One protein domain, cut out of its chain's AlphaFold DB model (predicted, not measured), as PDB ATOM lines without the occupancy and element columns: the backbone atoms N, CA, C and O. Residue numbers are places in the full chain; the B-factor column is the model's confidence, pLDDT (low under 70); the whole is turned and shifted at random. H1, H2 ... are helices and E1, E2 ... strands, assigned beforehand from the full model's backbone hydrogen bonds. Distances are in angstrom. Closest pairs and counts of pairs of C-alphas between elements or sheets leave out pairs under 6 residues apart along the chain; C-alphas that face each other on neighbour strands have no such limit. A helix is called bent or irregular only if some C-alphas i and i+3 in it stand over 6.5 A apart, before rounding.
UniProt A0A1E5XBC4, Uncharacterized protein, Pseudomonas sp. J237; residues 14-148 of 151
ATOM      1  N   PHE A  14      -4.904 -31.287  39.534       96.38
ATOM      2  CA  PHE A  14      -6.336 -31.546  39.519       96.38
ATOM      3  C   PHE A  14      -6.915 -31.060  38.193       96.38
ATOM      4  O   PHE A  14      -6.654 -29.926  37.785       96.38
ATOM      5  N   VAL A  15      -7.663 -31.923  37.509       96.00
ATOM      6  CA  VAL A  15      -8.185 -31.651  36.166       96.00
ATOM      7  C   VAL A  15      -9.677 -31.937  36.116       96.00
ATOM      8  O   VAL A  15     -10.111 -33.033  36.461       96.00
ATOM      9  N   GLU A  16     -10.448 -30.982  35.605       95.31
ATOM     10  CA  GLU A  16     -11.841 -31.181  35.202       95.31
ATOM     11  C   GLU A  16     -11.894 -31.467  33.696       95.31
ATOM     12  O   GLU A  16     -11.531 -30.632  32.864       95.31
ATOM     13  N   VAL A  17     -12.328 -32.671  33.325       92.88
ATOM     14  CA  VAL A  17     -12.471 -33.094  31.928       92.88
ATOM     15  C   VAL A  17     -13.906 -32.817  31.490       92.88
ATOM     16  O   VAL A  17     -14.796 -33.678  31.509       92.88
ATOM     17  N   GLY A  18     -14.138 -31.555  31.130       89.50
ATOM     18  CA  GLY A  18     -15.485 -31.038  30.910       89.50
ATOM     19  C   GLY A  18     -16.352 -31.213  32.161       89.50
ATOM     20  O   GLY A  18     -15.859 -31.139  33.278       89.50
ATOM     21  N   SER A  19     -17.643 -31.491  31.982       89.00
ATOM     22  CA  SER A  19     -18.600 -31.660  33.088       89.00
ATOM     23  C   SER A  19     -18.831 -33.119  33.511       89.00
ATOM     24  O   SER A  19     -19.840 -33.423  34.145       89.00
ATOM     25  N   LYS A  20     -17.965 -34.053  33.092       93.62
ATOM     26  CA  LYS A  20     -18.231 -35.502  33.213       93.62
ATOM     27  C   LYS A  20     -17.229 -36.262  34.063       93.62
ATOM     28  O   LYS A  20     -17.561 -37.347  34.542       93.62
ATOM     29  N   GLU A  21     -16.027 -35.734  34.228       96.69
ATOM     30  CA  GLU A  21     -14.948 -36.432  34.906       96.69
ATOM     31  C   GLU A  21     -14.008 -35.448  35.588       96.69
ATOM     32  O   GLU A  21     -13.728 -34.374  35.062       96.69
ATOM     33  N   ILE A  22     -13.504 -35.857  36.745       97.44
ATOM     34  CA  ILE A  22     -12.376 -35.218  37.408       97.44
ATOM     35  C   ILE A  22     -11.236 -36.213  37.552       97.44
ATOM     36  O   ILE A  22     -11.452 -37.397  37.837       97.44
ATOM     37  N   VAL A  23     -10.022 -35.708  37.371       98.25
ATOM     38  CA  VAL A  23      -8.790 -36.484  37.447       98.25
ATOM     39  C   VAL A  23      -7.883 -35.868  38.503       98.25
ATOM     40  O   VAL A  23      -7.537 -34.688  38.438       98.25
ATOM     41  N   PHE A  24      -7.504 -36.678  39.485       98.31
ATOM     42  CA  PHE A  24      -6.517 -36.340  40.504       98.31
ATOM     43  C   PHE A  24      -5.206 -37.012  40.120       98.31
ATOM     44  O   PHE A  24      -5.157 -38.239  40.055       98.31
ATOM     45  N   ILE A  25      -4.158 -36.233  39.885       97.94
ATOM     46  CA  ILE A  25      -2.858 -36.750  39.464       97.94
ATOM     47  C   ILE A  25      -1.828 -36.455  40.551       97.94
ATOM     48  O   ILE A  25      -1.595 -35.299  40.911       97.94
ATOM     49  N   GLU A  26      -1.220 -37.516  41.067       96.31
ATOM     50  CA  GLU A  26      -0.026 -37.451  41.904       96.31
ATOM     51  C   GLU A  26       1.201 -37.705  41.024       96.31
ATOM     52  O   GLU A  26       1.253 -38.690  40.287       96.31
ATOM     53  N   CYS A  27       2.208 -36.852  41.137       92.81
ATOM     54  CA  CYS A  27       3.469 -36.958  40.428       92.81
ATOM     55  C   CYS A  27       4.551 -37.487  41.373       92.81
ATOM     56  O   CYS A  27       4.804 -36.935  42.443       92.81
ATOM     57  N   LYS A  28       5.247 -38.548  40.963       87.38
ATOM     58  CA  LYS A  28       6.434 -39.058  41.655       87.38
ATOM     59  C   LYS A  28       7.641 -38.974  40.748       87.38
ATOM     60  O   LYS A  28       7.751 -39.706  39.763       87.38
ATOM     61  N   GLU A  29       8.554 -38.083  41.105       70.94
ATOM     62  CA  GLU A  29       9.860 -38.017  40.472       70.94
ATOM     63  C   GLU A  29      10.802 -39.058  41.073       70.94
ATOM     64  O   GLU A  29      10.884 -39.230  42.290       70.94
ATOM     65  N   HIS A  30      11.544 -39.734  40.205       68.50
ATOM     66  CA  HIS A  30      12.738 -40.467  40.593       68.50
ATOM     67  C   HIS A  30      13.837 -40.256  39.558       68.50
ATOM     68  O   HIS A  30      13.594 -39.840  38.419       68.50
ATOM     69  N   LEU A  31      15.073 -40.558  39.970       58.16
ATOM     70  CA  LEU A  31      16.169 -40.722  39.025       58.16
ATOM     71  C   LEU A  31      15.758 -41.773  37.974       58.16
ATOM     72  O   LEU A  31      15.130 -42.761  38.351       58.16
ATOM     73  N   PRO A  32      16.124 -41.615  36.693       54.34
ATOM     74  CA  PRO A  32      15.640 -42.496  35.619       54.34
ATOM     75  C   PRO A  32      16.001 -43.977  35.779       54.34
ATOM     76  O   PRO A  32      15.306 -44.846  35.270       54.34
ATOM     77  N   THR A  33      17.081 -44.279  36.505       58.06
ATOM     78  CA  THR A  33      17.496 -45.655  36.835       58.06
ATOM     79  C   THR A  33      16.824 -46.194  38.104       58.06
ATOM     80  O   THR A  33      17.084 -47.323  38.518       58.06
ATOM     81  N   GLY A  34      16.031 -45.365  38.780       64.56
ATOM     82  CA  GLY A  34      15.274 -45.710  39.972       64.56
ATOM     83  C   GLY A  34      13.885 -46.240  39.638       64.56
ATOM     84  O   GLY A  34      13.426 -46.192  38.500       64.56
ATOM     85  N   HIS A  35      13.206 -46.730  40.667       73.75
ATOM     86  CA  HIS A  35      11.786 -47.050  40.615       73.75
ATOM     87  C   HIS A  35      11.073 -46.264  41.706       73.75
ATOM     88  O   HIS A  35      11.690 -45.938  42.723       73.75
ATOM     89  N   VAL A  36       9.775 -46.011  41.525       81.00
ATOM     90  CA  VAL A  36       8.951 -45.556  42.651       81.00
ATOM     91  C   VAL A  36       8.926 -46.646  43.713       81.00
ATOM     92  O   VAL A  36       8.577 -47.793  43.416       81.00
ATOM     93  N   ASP A  37       9.303 -46.282  44.941       87.25
ATOM     94  CA  ASP A  37       9.272 -47.196  46.080       87.25
ATOM     95  C   ASP A  37       7.856 -47.766  46.247       87.25
ATOM     96  O   ASP A  37       6.858 -47.037  46.257       87.25
ATOM     97  N   HIS A  38       7.774 -49.087  46.387       91.56
ATOM     98  CA  HIS A  38       6.522 -49.791  46.617       91.56
ATOM     99  C   HIS A  38       5.784 -49.247  47.845       91.56
ATOM    100  O   HIS A  38       4.567 -49.076  47.802       91.56
ATOM    101  N   ALA A  39       6.515 -48.884  48.904       92.44
ATOM    102  CA  ALA A  39       5.928 -48.304  50.108       92.44
ATOM    103  C   ALA A  39       5.231 -46.956  49.839       92.44
ATOM    104  O   ALA A  39       4.199 -46.656  50.447       92.44
ATOM    105  N   GLU A  40       5.742 -46.148  48.906       92.00
ATOM    106  CA  GLU A  40       5.092 -44.889  48.535       92.00
ATOM    107  C   GLU A  40       3.847 -45.117  47.673       92.00
ATOM    108  O   GLU A  40       2.845 -44.424  47.868       92.00
ATOM    109  N   VAL A  41       3.848 -46.131  46.800       95.69
ATOM    110  CA  VAL A  41       2.636 -46.554  46.074       95.69
ATOM    111  C   VAL A  41       1.564 -47.032  47.054       95.69
ATOM    112  O   VAL A  41       0.419 -46.582  46.990       95.69
ATOM    113  N   GLU A  42       1.934 -47.873  48.024       96.62
ATOM    114  CA  GLU A  42       1.017 -48.315  49.076       96.62
ATOM    115  C   GLU A  42       0.435 -47.145  49.865       96.62
ATOM    116  O   GLU A  42      -0.765 -47.095  50.132       96.62
ATOM    117  N   LYS A  43       1.276 -46.190  50.261       95.75
ATOM    118  CA  LYS A  43       0.853 -45.014  51.020       95.75
ATOM    119  C   LYS A  43      -0.075 -44.120  50.205       95.75
ATOM    120  O   LYS A  43      -1.062 -43.625  50.752       95.75
ATOM    121  N   TRP A  44       0.193 -43.925  48.916       97.19
ATOM    122  CA  TRP A  44      -0.712 -43.199  48.029       97.19
ATOM    123  C   TRP A  44      -2.090 -43.875  47.981       97.19
ATOM    124  O   TRP A  44      -3.088 -43.230  48.311       97.19
ATOM    125  N   LEU A  45      -2.135 -45.185  47.717       97.69
ATOM    126  CA  LEU A  45      -3.374 -45.969  47.629       97.69
ATOM    127  C   LEU A  45      -4.144 -46.043  48.955       97.69
ATOM    128  O   LEU A  45      -5.360 -45.874  48.980       97.69
ATOM    129  N   LYS A  46      -3.450 -46.296  50.070       96.56
ATOM    130  CA  LYS A  46      -4.074 -46.610  51.369       96.56
ATOM    131  C   LYS A  46      -4.305 -45.383  52.251       96.56
ATOM    132  O   LYS A  46      -5.070 -45.472  53.210       96.56
ATOM    133  N   LYS A  47      -3.623 -44.259  51.998       95.81
ATOM    134  CA  LYS A  47      -3.721 -43.049  52.837       95.81
ATOM    135  C   LYS A  47      -4.215 -41.830  52.077       95.81
ATOM    136  O   LYS A  47      -5.106 -41.154  52.572       95.81
ATOM    137  N   ARG A  48      -3.659 -41.532  50.900       97.00
ATOM    138  CA  ARG A  48      -3.986 -40.289  50.179       97.00
ATOM    139  C   ARG A  48      -5.269 -40.418  49.374       97.00
ATOM    140  O   ARG A  48      -6.187 -39.626  49.573       97.00
ATOM    141  N   LEU A  49      -5.357 -41.442  48.528       97.69
ATOM    142  CA  LEU A  49      -6.511 -41.679  47.663       97.69
ATOM    143  C   LEU A  49      -7.839 -41.710  48.438       97.69
ATOM    144  O   LEU A  49      -8.771 -41.038  47.995       97.69
ATOM    145  N   PRO A  50      -7.965 -42.373  49.608       97.44
ATOM    146  CA  PRO A  50      -9.221 -42.386  50.354       97.44
ATOM    147  C   PRO A  50      -9.670 -40.989  50.791       97.44
ATOM    148  O   PRO A  50     -10.853 -40.681  50.685       97.44
ATOM    149  N   VAL A  51      -8.735 -40.128  51.206       98.06
ATOM    150  CA  VAL A  51      -9.033 -38.741  51.600       98.06
ATOM    151  C   VAL A  51      -9.479 -37.917  50.392       98.06
ATOM    152  O   VAL A  51     -10.452 -37.174  50.482       98.06
ATOM    153  N   LEU A  52      -8.804 -38.067  49.246       97.69
ATOM    154  CA  LEU A  52      -9.181 -37.377  48.007       97.69
ATOM    155  C   LEU A  52     -10.552 -37.837  47.503       97.69
ATOM    156  O   LEU A  52     -11.379 -37.017  47.111       97.69
ATOM    157  N   ARG A  53     -10.825 -39.144  47.558       97.19
ATOM    158  CA  ARG A  53     -12.124 -39.699  47.181       97.19
ATOM    159  C   ARG A  53     -13.223 -39.231  48.119       97.19
ATOM    160  O   ARG A  53     -14.325 -38.975  47.648       97.19
ATOM    161  N   ASP A  54     -12.950 -39.149  49.414       97.38
ATOM    162  CA  ASP A  54     -13.915 -38.653  50.385       97.38
ATOM    163  C   ASP A  54     -14.241 -37.171  50.159       97.38
ATOM    164  O   ASP A  54     -15.414 -36.822  50.067       97.38
ATOM    165  N   PHE A  55     -13.222 -36.334  49.938       96.56
ATOM    166  CA  PHE A  55     -13.399 -34.946  49.505       96.56
ATOM    167  C   PHE A  55     -14.280 -34.863  48.248       96.56
ATOM    168  O   PHE A  55     -15.344 -34.251  48.264       96.56
ATOM    169  N   ALA A  56     -13.905 -35.574  47.183       95.44
ATOM    170  CA  ALA A  56     -14.610 -35.536  45.906       95.44
ATOM    171  C   ALA A  56     -16.065 -36.034  45.975       95.44
ATOM    172  O   ALA A  56     -16.872 -35.690  45.117       95.44
ATOM    173  N   LYS A  57     -16.412 -36.889  46.948       94.88
ATOM    174  CA  LYS A  57     -17.797 -37.350  47.170       94.88
ATOM    175  C   LYS A  57     -18.701 -36.267  47.733       94.88
ATOM    176  O   LYS A  57     -19.897 -36.317  47.467       94.88
ATOM    177  N   HIS A  58     -18.140 -35.396  48.562       93.50
ATOM    178  CA  HIS A  58     -18.896 -34.454  49.380       93.50
ATOM    179  C   HIS A  58     -18.885 -33.031  48.819       93.50
ATOM    180  O   HIS A  58     -19.652 -32.203  49.291       93.50
ATOM    181  N   GLU A  59     -18.064 -32.763  47.807       90.88
ATOM    182  CA  GLU A  59     -18.160 -31.544  47.005       90.88
ATOM    183  C   GLU A  59     -19.306 -31.659  45.988       90.88
ATOM    184  O   GLU A  59     -19.366 -32.619  45.209       90.88
ATOM    185  N   ASP A  60     -20.209 -30.675  45.989       85.00
ATOM    186  CA  ASP A  60     -21.479 -30.709  45.247       85.00
ATOM    187  C   ASP A  60     -21.293 -30.908  43.733       85.00
ATOM    188  O   ASP A  60     -22.021 -31.691  43.108       85.00
ATOM    189  N   ASP A  61     -20.283 -30.255  43.158       87.31
ATOM    190  CA  ASP A  61     -19.981 -30.310  41.722       87.31
ATOM    191  C   ASP A  61     -19.278 -31.613  41.318       87.31
ATOM    192  O   ASP A  61     -19.357 -32.061  40.171       87.31
ATOM    193  N   PHE A  62     -18.621 -32.274  42.271       92.62
ATOM    194  CA  PHE A  62     -17.765 -33.426  42.008       92.62
ATOM    195  C   PHE A  62     -18.442 -34.753  42.335       92.62
ATOM    196  O   PHE A  62     -18.177 -35.754  41.670       92.62
ATOM    197  N   GLY A  63     -19.365 -34.800  43.296       91.75
ATOM    198  CA  GLY A  63     -19.941 -36.056  43.789       91.75
ATOM    199  C   GLY A  63     -20.661 -36.905  42.731       91.75
ATOM    200  O   GLY A  63     -20.803 -38.118  42.909       91.75
ATOM    201  N   LYS A  64     -21.094 -36.288  41.622       92.25
ATOM    202  CA  LYS A  64     -21.905 -36.914  40.561       92.25
ATOM    203  C   LYS A  64     -21.136 -37.243  39.280       92.25
ATOM    204  O   LYS A  64     -21.703 -37.882  38.396       92.25
ATOM    205  N   VAL A  65     -19.883 -36.813  39.163       95.44
ATOM    206  CA  VAL A  65     -19.055 -37.062  37.976       95.44
ATOM    207  C   VAL A  65     -18.132 -38.261  38.183       95.44
ATOM    208  O   VAL A  65     -17.947 -38.746  39.301       95.44
ATOM    209  N   LYS A  66     -17.560 -38.781  37.094       97.00
ATOM    210  CA  LYS A  66     -16.581 -39.870  37.163       97.00
ATOM    211  C   LYS A  66     -15.316 -39.377  37.866       97.00
ATOM    212  O   LYS A  66     -14.852 -38.272  37.604       97.00
ATOM    213  N   HIS A  67     -14.753 -40.198  38.746       98.12
ATOM    214  CA  HIS A  67     -13.491 -39.897  39.426       98.12
ATOM    215  C   HIS A  67     -12.403 -40.829  38.916       98.12
ATOM    216  O   HIS A  67     -12.603 -42.048  38.907       98.12
ATOM    217  N   THR A  68     -11.260 -40.257  38.561       98.44
ATOM    218  CA  THR A  68     -10.055 -40.999  38.191       98.44
ATOM    219  C   THR A  68      -8.883 -40.504  39.033       98.44
ATOM    220  O   THR A  68      -8.693 -39.302  39.208       98.44
ATOM    221  N   PHE A  69      -8.117 -41.435  39.590       98.50
ATOM    222  CA  PHE A  69      -6.926 -41.154  40.384       98.50
ATOM    223  C   PHE A  69      -5.722 -41.741  39.662       98.50
ATOM    224  O   PHE A  69      -5.680 -42.945  39.413       98.50
ATOM    225  N   GLU A  70      -4.749 -40.908  39.318       98.12
ATOM    226  CA  GLU A  70      -3.592 -41.319  38.532       98.12
ATOM    227  C   GLU A  70      -2.284 -41.075  39.280       98.12
ATOM    228  O   GLU A  70      -2.105 -40.047  39.936       98.12
ATOM    229  N   LEU A  71      -1.359 -42.026  39.153       97.06
ATOM    230  CA  LEU A  71       0.028 -41.874  39.579       97.06
ATOM    231  C   LEU A  71       0.919 -41.707  38.350       97.06
ATOM    232  O   LEU A  71       1.025 -42.616  37.528       97.06
ATOM    233  N   TRP A  72       1.555 -40.550  38.215       95.19
ATOM    234  CA  TRP A  72       2.443 -40.237  37.101       95.19
ATOM    235  C   TRP A  72       3.892 -40.271  37.562       95.19
ATOM    236  O   TRP A  72       4.241 -39.721  38.606       95.19
ATOM    237  N   THR A  73       4.759 -40.893  36.773       90.44
ATOM    238  CA  THR A  73       6.196 -40.896  37.038       90.44
ATOM    239  C   THR A  73       7.005 -40.882  35.746       90.44
ATOM    240  O   THR A  73       6.608 -41.446  34.729       90.44
ATOM    241  N   ASN A  74       8.161 -40.222  35.785       84.00
ATOM    242  CA  ASN A  74       9.158 -40.286  34.718       84.00
ATOM    243  C   ASN A  74       9.986 -41.586  34.762       84.00
ATOM    244  O   ASN A  74      10.653 -41.900  33.780       84.00
ATOM    245  N   ALA A  75       9.948 -42.319  35.878       83.12
ATOM    246  CA  ALA A  75      10.642 -43.585  36.086       83.12
ATOM    247  C   ALA A  75       9.709 -44.788  35.850       83.12
ATOM    248  O   ALA A  75       8.550 -44.632  35.462       83.12
ATOM    249  N   ALA A  76      10.217 -45.999  36.085       86.69
ATOM    250  CA  ALA A  76       9.404 -47.208  36.067       86.69
ATOM    251  C   ALA A  76       8.803 -47.509  37.452       86.69
ATOM    252  O   ALA A  76       9.419 -47.294  38.499       86.69
ATOM    253  N   LEU A  77       7.605 -48.077  37.468       90.50
ATOM    254  CA  LEU A  77       7.018 -48.743  38.621       90.50
ATOM    255  C   LEU A  77       7.504 -50.192  38.669       90.50
ATOM    256  O   LEU A  77       7.604 -50.871  37.644       90.50
ATOM    257  N   SER A  78       7.765 -50.693  39.877       91.19
ATOM    258  CA  SER A  78       8.065 -52.116  40.048       91.19
ATOM    259  C   SER A  78       6.871 -52.982  39.605       91.19
ATOM    260  O   SER A  78       5.722 -52.547  39.750       91.19
ATOM    261  N   PRO A  79       7.091 -54.224  39.134       93.75
ATOM    262  CA  PRO A  79       5.995 -55.134  38.795       93.75
ATOM    263  C   PRO A  79       5.001 -55.334  39.948       93.75
ATOM    264  O   PRO A  79       3.794 -55.311  39.729       93.75
ATOM    265  N   ALA A  80       5.495 -55.442  41.187       95.31
ATOM    266  CA  ALA A  80       4.651 -55.576  42.374       95.31
ATOM    267  C   ALA A  80       3.764 -54.342  42.602       95.31
ATOM    268  O   ALA A  80       2.593 -54.473  42.948       95.31
ATOM    269  N   SER A  81       4.293 -53.138  42.367       95.88
ATOM    270  CA  SER A  81       3.510 -51.900  42.454       95.88
ATOM    271  C   SER A  81       2.414 -51.833  41.390       95.88
ATOM    272  O   SER A  81       1.309 -51.396  41.694       95.88
ATOM    273  N   LYS A  82       2.700 -52.279  40.160       96.81
ATOM    274  CA  LYS A  82       1.712 -52.322  39.069       96.81
ATOM    275  C   LYS A  82       0.566 -53.274  39.401       96.81
ATOM    276  O   LYS A  82      -0.589 -52.863  39.346       96.81
ATOM    277  N   VAL A  83       0.899 -54.488  39.848       98.06
ATOM    278  CA  VAL A  83      -0.084 -55.482  40.308       98.06
ATOM    279  C   VAL A  83      -0.941 -54.914  41.434       98.06
ATOM    280  O   VAL A  83      -2.161 -54.982  41.357       98.06
ATOM    281  N   LEU A  84      -0.333 -54.278  42.438       98.06
ATOM    282  CA  LEU A  84      -1.081 -53.673  43.540       98.06
ATOM    283  C   LEU A  84      -2.072 -52.599  43.057       98.06
ATOM    284  O   LEU A  84      -3.209 -52.561  43.525       98.06
ATOM    285  N   ILE A  85      -1.664 -51.722  42.134       98.19
ATOM    286  CA  ILE A  85      -2.560 -50.693  41.584       98.19
ATOM    287  C   ILE A  85      -3.732 -51.343  40.837       98.19
ATOM    288  O   ILE A  85      -4.879 -50.935  41.024       98.19
ATOM    289  N   GLU A  86      -3.462 -52.360  40.018       98.19
ATOM    290  CA  GLU A  86      -4.487 -53.097  39.268       98.19
ATOM    291  C   GLU A  86      -5.467 -53.820  40.203       98.19
ATOM    292  O   GLU A  86      -6.684 -53.739  40.016       98.19
ATOM    293  N   GLU A  87      -4.952 -54.459  41.253       98.19
ATOM    294  CA  GLU A  87      -5.753 -55.101  42.291       98.19
ATOM    295  C   GLU A  87      -6.660 -54.094  43.000       98.19
ATOM    296  O   GLU A  87      -7.866 -54.327  43.085       98.19
ATOM    297  N   GLU A  88      -6.131 -52.962  43.477       98.06
ATOM    298  CA  GLU A  88      -6.945 -51.925  44.126       98.06
ATOM    299  C   GLU A  88      -7.995 -51.334  43.175       98.06
ATOM    300  O   GLU A  88      -9.141 -51.124  43.583       98.06
ATOM    301  N   ASN A  89      -7.648 -51.120  41.902       98.44
ATOM    302  CA  ASN A  89      -8.589 -50.650  40.884       98.44
ATOM    303  C   ASN A  89      -9.741 -51.648  40.684       98.44
ATOM    304  O   ASN A  89     -10.900 -51.255  40.588       98.44
ATOM    305  N   SER A  90      -9.445 -52.951  40.682       98.12
ATOM    306  CA  SER A  90     -10.449 -54.003  40.467       98.12
ATOM    307  C   SER A  90     -11.475 -54.138  41.601       98.12
ATOM    308  O   SER A  90     -12.571 -54.657  41.387       98.12
ATOM    309  N   LYS A  91     -11.162 -53.646  42.810       97.81
ATOM    310  CA  LYS A  91     -12.039 -53.764  43.991       97.81
ATOM    311  C   LYS A  91     -13.289 -52.893  43.902       97.81
ATOM    312  O   LYS A  91     -14.188 -53.013  44.735       97.81
ATOM    313  N   THR A  92     -13.353 -51.976  42.941       96.69
ATOM    314  CA  THR A  92     -14.428 -50.994  42.853       96.69
ATOM    315  C   THR A  92     -14.692 -50.576  41.418       96.69
ATOM    316  O   THR A  92     -13.790 -50.389  40.621       96.69
ATOM    317  N   THR A  93     -15.962 -50.353  41.098       96.19
ATOM    318  CA  THR A  93     -16.389 -49.741  39.831       96.19
ATOM    319  C   THR A  93     -16.780 -48.270  40.006       96.19
ATOM    320  O   THR A  93     -17.222 -47.618  39.065       96.19
ATOM    321  N   ARG A  94     -16.651 -47.727  41.227       96.00
ATOM    322  CA  ARG A  94     -17.124 -46.376  41.591       96.00
ATOM    323  C   ARG A  94     -16.156 -45.252  41.226       96.00
ATOM    324  O   ARG A  94     -16.488 -44.086  41.441       96.00
ATOM    325  N   TYR A  95     -14.936 -45.596  40.849       97.69
ATOM    326  CA  TYR A  95     -13.869 -44.704  40.411       97.69
ATOM    327  C   TYR A  95     -12.792 -45.553  39.735       97.69
ATOM    328  O   TYR A  95     -12.789 -46.770  39.911       97.69
ATOM    329  N   ALA A  96     -11.906 -44.913  38.982       98.44
ATOM    330  CA  ALA A  96     -10.769 -45.571  38.356       98.44
ATOM    331  C   ALA A  96      -9.461 -45.189  39.054       98.44
ATOM    332  O   ALA A  96      -9.307 -44.065  39.539       98.44
ATOM    333  N   ILE A  97      -8.519 -46.125  39.075       98.62
ATOM    334  CA  ILE A  97      -7.125 -45.914  39.455       98.62
ATOM    335  C   ILE A  97      -6.262 -46.298  38.256       98.62
ATOM    336  O   ILE A  97      -6.434 -47.377  37.689       98.62
ATOM    337  N   ALA A  98      -5.341 -45.423  37.868       97.44
ATOM    338  CA  ALA A  98      -4.408 -45.673  36.778       97.44
ATOM    339  C   ALA A  98      -2.999 -45.191  37.135       97.44
ATOM    340  O   ALA A  98      -2.779 -44.502  38.133       97.44
ATOM    341  N   TYR A  99      -2.032 -45.551  36.300       96.88
ATOM    342  CA  TYR A  99      -0.683 -45.011  36.362       96.88
ATOM    343  C   TYR A  99      -0.168 -44.704  34.960       96.88
ATOM    344  O   TYR A  99      -0.637 -45.287  33.982       96.88
ATOM    345  N   ARG A 100       0.791 -43.780  34.883       94.81
ATOM    346  CA  ARG A 100       1.487 -43.384  33.655       94.81
ATOM    347  C   ARG A 100       2.985 -43.345  33.921       94.81
ATOM    348  O   ARG A 100       3.429 -42.732  34.891       94.81
ATOM    349  N   GLU A 101       3.752 -43.991  33.053       90.75
ATOM    350  CA  GLU A 101       5.217 -44.039  33.128       90.75
ATOM    351  C   GLU A 101       5.857 -43.201  32.015       90.75
ATOM    352  O   GLU A 101       5.201 -42.812  31.043       90.75
ATOM    353  N   GLY A 102       7.166 -42.965  32.128       85.94
ATOM    354  CA  GLY A 102       7.934 -42.085  31.246       85.94
ATOM    355  C   GLY A 102       7.650 -42.218  29.737       85.94
ATOM    356  O   GLY A 102       7.453 -41.181  29.092       85.94
ATOM    357  N   PRO A 103       7.594 -43.436  29.152       85.56
ATOM    358  CA  PRO A 103       7.281 -43.616  27.732       85.56
ATOM    359  C   PRO A 103       5.866 -43.172  27.344       85.56
ATOM    360  O   PRO A 103       5.682 -42.541  26.303       85.56
ATOM    361  N   GLU A 104       4.869 -43.467  28.177       89.50
ATOM    362  CA  GLU A 104       3.482 -43.081  27.914       89.50
ATOM    363  C   GLU A 104       3.307 -41.567  28.049       89.50
ATOM    364  O   GLU A 104       2.732 -40.933  27.165       89.50
ATOM    365  N   LEU A 105       3.902 -40.966  29.083       89.69
ATOM    366  CA  LEU A 105       3.921 -39.513  29.257       89.69
ATOM    367  C   LEU A 105       4.571 -38.808  28.064       89.69
ATOM    368  O   LEU A 105       4.048 -37.810  27.567       89.69
ATOM    369  N   LEU A 106       5.687 -39.341  27.556       88.38
ATOM    370  CA  LEU A 106       6.335 -38.799  26.364       88.38
ATOM    371  C   LEU A 106       5.413 -38.869  25.140       88.38
ATOM    372  O   LEU A 106       5.352 -37.904  24.377       88.38
ATOM    373  N   ASN A 107       4.692 -39.979  24.951       91.12
ATOM    374  CA  ASN A 107       3.723 -40.113  23.863       91.12
ATOM    375  C   ASN A 107       2.592 -39.088  23.992       91.12
ATOM    376  O   ASN A 107       2.358 -38.346  23.041       91.12
ATOM    377  N   MET A 108       1.992 -38.945  25.176       91.31
ATOM    378  CA  MET A 108       0.951 -37.943  25.436       91.31
ATOM    379  C   MET A 108       1.441 -36.514  25.155       91.31
ATOM    380  O   MET A 108       0.738 -35.701  24.554       91.31
ATOM    381  N   ILE A 109       2.681 -36.195  25.539       90.62
ATOM    382  CA  ILE A 109       3.282 -34.885  25.263       90.62
ATOM    383  C   ILE A 109       3.495 -34.684  23.759       90.62
ATOM    384  O   ILE A 109       3.227 -33.592  23.254       90.62
ATOM    385  N   ASN A 110       3.943 -35.706  23.025       90.56
ATOM    386  CA  ASN A 110       4.069 -35.624  21.568       90.56
ATOM    387  C   ASN A 110       2.705 -35.390  20.901       90.56
ATOM    388  O   ASN A 110       2.584 -34.500  20.059       90.56
ATOM    389  N   GLU A 111       1.684 -36.144  21.307       94.31
ATOM    390  CA  GLU A 111       0.315 -36.052  20.785       94.31
ATOM    391  C   GLU A 111      -0.333 -34.695  21.069       94.31
ATOM    392  O   GLU A 111      -1.099 -34.195  20.246       94.31
ATOM    393  N   SER A 112       0.035 -34.037  22.174       91.81
ATOM    394  CA  SER A 112      -0.438 -32.681  22.479       91.81
ATOM    395  C   SER A 112      -0.020 -31.630  21.438       91.81
ATOM    396  O   SER A 112      -0.551 -30.520  21.428       91.81
ATOM    397  N   GLY A 113       0.988 -31.924  20.606       91.81
ATOM    398  CA  GLY A 113       1.572 -30.974  19.655       91.81
ATOM    399  C   GLY A 113       2.323 -29.806  20.311       91.81
ATOM    400  O   GLY A 113       2.839 -28.928  19.611       91.81
ATOM    401  N   ASN A 114       2.432 -29.774  21.644       93.06
ATOM    402  CA  ASN A 114       3.069 -28.688  22.375       93.06
ATOM    403  C   ASN A 114       4.599 -28.823  22.340       93.06
ATOM    404  O   ASN A 114       5.229 -29.448  23.194       93.06
ATOM    405  N   LYS A 115       5.215 -28.179  21.342       92.56
ATOM    406  CA  LYS A 115       6.671 -28.209  21.127       92.56
ATOM    407  C   LYS A 115       7.478 -27.682  22.318       92.56
ATOM    408  O   LYS A 115       8.588 -28.160  22.542       92.56
ATOM    409  N   SER A 116       6.944 -26.709  23.063       91.19
ATOM    410  CA  SER A 116       7.617 -26.156  24.247       91.19
ATOM    411  C   SER A 116       7.647 -27.186  25.374       91.19
ATOM    412  O   SER A 116       8.716 -27.495  25.896       91.19
ATOM    413  N   LEU A 117       6.498 -27.806  25.662       88.00
ATOM    414  CA  LEU A 117       6.386 -28.861  26.669       88.00
ATOM    415  C   LEU A 117       7.261 -30.067  26.318       88.00
ATOM    416  O   LEU A 117       8.001 -30.552  27.169       88.00
ATOM    417  N   LEU A 118       7.253 -30.501  25.053       90.12
ATOM    418  CA  LEU A 118       8.121 -31.579  24.579       90.12
ATOM    419  C   LEU A 118       9.605 -31.268  24.793       90.12
ATOM    420  O   LEU A 118      10.372 -32.140  25.207       90.12
ATOM    421  N   LYS A 119      10.020 -30.029  24.510       88.50
ATOM    422  CA  LYS A 119      11.402 -29.592  24.714       88.50
ATOM    423  C   LYS A 119      11.771 -29.642  26.196       88.50
ATOM    424  O   LYS A 119      12.773 -30.270  26.529       88.50
ATOM    425  N   THR A 120      10.955 -29.046  27.063       86.94
ATOM    426  CA  THR A 120      11.161 -29.056  28.518       86.94
ATOM    427  C   THR A 120      11.210 -30.482  29.057       86.94
ATOM    428  O   THR A 120      12.138 -30.836  29.781       86.94
ATOM    429  N   TYR A 121      10.275 -31.339  28.645       85.25
ATOM    430  CA  TYR A 121      10.221 -32.718  29.111       85.25
ATOM    431  C   TYR A 121      11.487 -33.500  28.744       85.25
ATOM    432  O   TYR A 121      12.117 -34.123  29.598       85.25
ATOM    433  N   LYS A 122      11.935 -33.392  27.488       83.06
ATOM    434  CA  LYS A 122      13.183 -34.023  27.048       83.06
ATOM    435  C   LYS A 122      14.398 -33.495  27.805       83.06
ATOM    436  O   LYS A 122      15.255 -34.288  28.169       83.06
ATOM    437  N   GLN A 123      14.477 -32.186  28.042       82.50
ATOM    438  CA  GLN A 123      15.623 -31.558  28.706       82.50
ATOM    439  C   GLN A 123      15.762 -31.955  30.176       82.50
ATOM    440  O   GLN A 123      16.884 -32.129  30.641       82.50
ATOM    441  N   HIS A 124      14.646 -32.094  30.891       81.12
ATOM    442  CA  HIS A 124      14.670 -32.292  32.338       81.12
ATOM    443  C   HIS A 124      14.389 -33.732  32.770       81.12
ATOM    444  O   HIS A 124      14.848 -34.130  33.836       81.12
ATOM    445  N   PHE A 125      13.687 -34.525  31.952       75.69
ATOM    446  CA  PHE A 125      13.171 -35.827  32.382       75.69
ATOM    447  C   PHE A 125      13.550 -37.001  31.470       75.69
ATOM    448  O   PHE A 125      13.745 -38.092  31.991       75.69
ATOM    449  N   SER A 126      13.692 -36.820  30.145       68.94
ATOM    450  CA  SER A 126      14.029 -37.937  29.223       68.94
ATOM    451  C   SER A 126      15.507 -38.044  28.836       68.94
ATOM    452  O   SER A 126      15.992 -39.136  28.575       68.94
ATOM    453  N   ASN A 127      16.239 -36.931  28.752       62.50
ATOM    454  CA  ASN A 127      17.654 -36.919  28.356       62.50
ATOM    455  C   ASN A 127      18.566 -36.785  29.576       62.50
ATOM    456  O   ASN A 127      19.492 -35.972  29.586       62.50
ATOM    457  N   HIS A 128      18.291 -37.544  30.633       57.75
ATOM    458  CA  HIS A 128      19.130 -37.466  31.816       57.75
ATOM    459  C   HIS A 128      20.543 -37.989  31.488       57.75
ATOM    460  O   HIS A 128      20.664 -39.040  30.846       57.75
ATOM    461  N   PRO A 129      21.620 -37.323  31.949       53.47
ATOM    462  CA  PRO A 129      23.002 -37.691  31.626       53.47
ATOM    463  C   PRO A 129      23.351 -39.168  31.869       53.47
ATOM    464  O   PRO A 129      24.200 -39.719  31.173       53.47
ATOM    465  N   MET A 130      22.673 -39.827  32.816       52.38
ATOM    466  CA  MET A 130      22.888 -41.248  33.121       52.38
ATOM    467  C   MET A 130      22.242 -42.211  32.116       52.38
ATOM    468  O   MET A 130      22.875 -43.202  31.776       52.38
ATOM    469  N   GLU A 131      21.061 -41.910  31.556       56.06
ATOM    470  CA  GLU A 131      20.509 -42.732  30.463       56.06
ATOM    471  C   GLU A 131      21.372 -42.628  29.202       56.06
ATOM    472  O   GLU A 131      21.559 -43.603  28.477       56.06
ATOM    473  N   ILE A 132      21.919 -41.438  28.942       56.78
ATOM    474  CA  ILE A 132      22.842 -41.211  27.827       56.78
ATOM    475  C   ILE A 132      24.129 -42.016  28.046       56.78
ATOM    476  O   ILE A 132      24.591 -42.679  27.120       56.78
ATOM    477  N   ALA A 133      24.677 -42.010  29.266       55.88
ATOM    478  CA  ALA A 133      25.871 -42.777  29.612       55.88
ATOM    479  C   ALA A 133      25.645 -44.298  29.522       55.88
ATOM    480  O   ALA A 133      26.509 -45.011  29.014       55.88
ATOM    481  N   ASP A 134      24.487 -44.803  29.955       56.34
ATOM    482  CA  ASP A 134      24.168 -46.231  29.868       56.34
ATOM    483  C   ASP A 134      23.916 -46.677  28.420       56.34
ATOM    484  O   ASP A 134      24.458 -47.702  28.004       56.34
ATOM    485  N   ARG A 135      23.224 -45.867  27.599       58.91
ATOM    486  CA  ARG A 135      23.081 -46.120  26.149       58.91
ATOM    487  C   ARG A 135      24.424 -46.090  25.409       58.91
ATOM    488  O   ARG A 135      24.628 -46.851  24.464       58.91
ATOM    489  N   GLN A 136      25.356 -45.230  25.825       55.47
ATOM    490  CA  GLN A 136      26.713 -45.191  25.267       55.47
ATOM    491  C   GLN A 136      27.510 -46.456  25.619       55.47
ATOM    492  O   GLN A 136      28.194 -46.996  24.753       55.47
ATOM    493  N   LYS A 137      27.373 -46.983  26.842       54.53
ATOM    494  CA  LYS A 137      28.027 -48.237  27.260       54.53
ATOM    495  C   LYS A 137      27.476 -49.465  26.535       54.53
ATOM    496  O   LYS A 137      28.254 -50.327  26.133       54.53
ATOM    497  N   THR A 138      26.159 -49.555  26.340       54.50
ATOM    498  CA  THR A 138      25.543 -50.677  25.608       54.50
ATOM    499  C   THR A 138      25.923 -50.679  24.129       54.50
ATOM    500  O   THR A 138      26.195 -51.741  23.575       54.50
ATOM    501  N   ASN A 139      26.012 -49.502  23.500       55.12
ATOM    502  CA  ASN A 139      26.436 -49.385  22.102       55.12
ATOM    503  C   ASN A 139      27.924 -49.714  21.901       55.12
ATOM    504  O   ASN A 139      28.278 -50.257  20.862       55.12
ATOM    505  N   HIS A 140      28.781 -49.426  22.887       51.56
ATOM    506  CA  HIS A 140      30.202 -49.785  22.838       51.56
ATOM    507  C   HIS A 140      30.421 -51.299  22.998       51.56
ATOM    508  O   HIS A 140      31.212 -51.902  22.286       51.56
ATOM    509  N   LYS A 141      29.647 -51.952  23.875       48.47
ATOM    510  CA  LYS A 141      29.749 -53.403  24.089       48.47
ATOM    511  C   LYS A 141      29.263 -54.221  22.881       48.47
ATOM    512  O   LYS A 141      29.852 -55.242  22.555       48.47
ATOM    513  N   GLY A 142      28.235 -53.738  22.174       44.00
ATOM    514  CA  GLY A 142      27.748 -54.366  20.942       44.00
ATOM    515  C   GLY A 142      28.695 -54.242  19.740       44.00
ATOM    516  O   GLY A 142      28.628 -55.076  18.841       44.00
ATOM    517  N   SER A 143      29.583 -53.237  19.709       52.66
ATOM    518  CA  SER A 143      30.618 -53.139  18.667       52.66
ATOM    519  C   SER A 143      31.811 -54.056  18.924       52.66
ATOM    520  O   SER A 143      32.397 -54.547  17.962       52.66
ATOM    521  N   ASP A 144      32.137 -54.323  20.191       51.12
ATOM    522  CA  ASP A 144      33.244 -55.214  20.561       51.12
ATOM    523  C   ASP A 144      32.896 -56.694  20.309       51.12
ATOM    524  O   ASP A 144      33.720 -57.436  19.779       51.12
ATOM    525  N   ASP A 145      31.652 -57.112  20.579       49.72
ATOM    526  CA  ASP A 145      31.203 -58.494  20.326       49.72
ATOM    527  C   ASP A 145      31.061 -58.812  18.820       49.72
ATOM    528  O   ASP A 145      31.267 -59.949  18.394       49.72
ATOM    529  N   ALA A 146      30.757 -57.815  17.978       51.34
ATOM    530  CA  ALA A 146      30.667 -57.988  16.524       51.34
ATOM    531  C   ALA A 146      32.043 -58.114  15.837       51.34
ATOM    532  O   ALA A 146      32.128 -58.611  14.714       51.34
ATOM    533  N   ALA A 147      33.121 -57.692  16.504       50.50
ATOM    534  CA  ALA A 147      34.484 -57.755  15.981       50.50
ATOM    535  C   ALA A 147      35.168 -59.123  16.195       50.50
ATOM    536  O   ALA A 147      36.266 -59.328  15.688       50.50
ATOM    537  N   HIS A 148      34.537 -60.063  16.915       47.41
ATOM    538  CA  HIS A 148      35.144 -61.351  17.289       47.41
ATOM    539  C   HIS A 148      34.544 -62.585  16.582       47.41
ATOM    540  O   HIS A 148      34.865 -63.713  16.939       47.41
TER     541      HIS A 148
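This is residues 14 to 148 of the 151 residues of an uncharacterized protein of Pseudomonas sp. J237 (UniProt A0A1E5XBC4). A strongly twisted four-stranded sheet forms a wall, with H2 and the arm H1b of the bent helix H1 over one face; at one end of the sheet H3 and H4 fold into a helical hairpin, and beyond it residues 135 to 148, mostly H5, stick out as an arm. The printed part has 135 residues, with five named helices and four named strands in the order E1 E2 H1 E3 H2 E4 H3 H4 H5. The sheet is mixed, in the order E1 E2 E3 E4, and the class is mixed, helices and strands. The whole is loose, with a radius of gyration of the C-alphas of 18.7 A, and spans 68 by 34 by 19 A.

Start with E1, residues 14 to 17, and E2, residues 21 to 28: they are an antiparallel hairpin, with N 15 and O 23 2.9 A apart, within hydrogen-bond range. E3, residues 66 to 73, is parallel to E2, with N 24 and O 68 at 2.9 A. E4, residues 96 to 100, is parallel to E3, with N 98 and O 69 at 2.9 A. H1, residues 38 to 58, was assigned as one helix by its hydrogen bonds but is bent, with C-alphas 46 and 49 6.6 A apart; its arms, H1a of residues 38 to 46 and H1b of residues 49 to 58, stand at a shallow tilt of 20 degrees. H1b lies over E2 and E3 at a height over the sheet of 10.1 A, while H1a only grazes the sheet with residues 40 to 45. H2, residues 79 to 90, is on the same face as H1b, at a height over the sheet of 7.7 A; its closest C-alphas to E4 are those of Asn 89 and Ile 97, 5.2 A apart. H1a and H2 touch, the closest C-alphas being those of His 38 and Ser 81, 5.6 A apart. E2, H1, E3 and E3, H2, E4 are strand-helix-strand units, two parallel neighbour strands with a helix between, each with a right-handed crossover. H3, residues 102 to 111, only grazes the sheet. It makes a helical hairpin with H4, residues 115 to 126: they touch, with the C-alphas of Ile 109 and Leu 118 closest at 5.9 A, and run opposite ways at a shallow tilt of 9 degrees. H5, residues 129 to 146, is apart from H4. Every O i to N i+4 pair is within hydrogen-bond range in H1a, H1b, H2 and H3; H4 has 7 of 8 and H5 13 of 14.

Find C-alpha 14 at (-6.336, -31.546, 39.519), where E1 begins. E2 covers 22.6 A and E3 22.8 A; E4 covers 13.3 A. H1a covers 12.0 A, H1b 14.4 A, H2 16.6 A and H3 14.3 A. H4 covers 14.6 A and is irregular, only just: C-alphas 123 and 126 are 6.6 A apart. From C-alpha 129 at (23.002, -37.691, 31.626), H5 covers 26.4 A to C-alpha 146 at (30.667, -57.988, 16.524).

The C-alphas of Asp 60 and His 148, the two farthest apart, are 70.2 A apart. The printed part has no cut and no long link. The mean pLDDT of the printed part is 85.1; residues 30 to 34 and 126 to 148 are under 70.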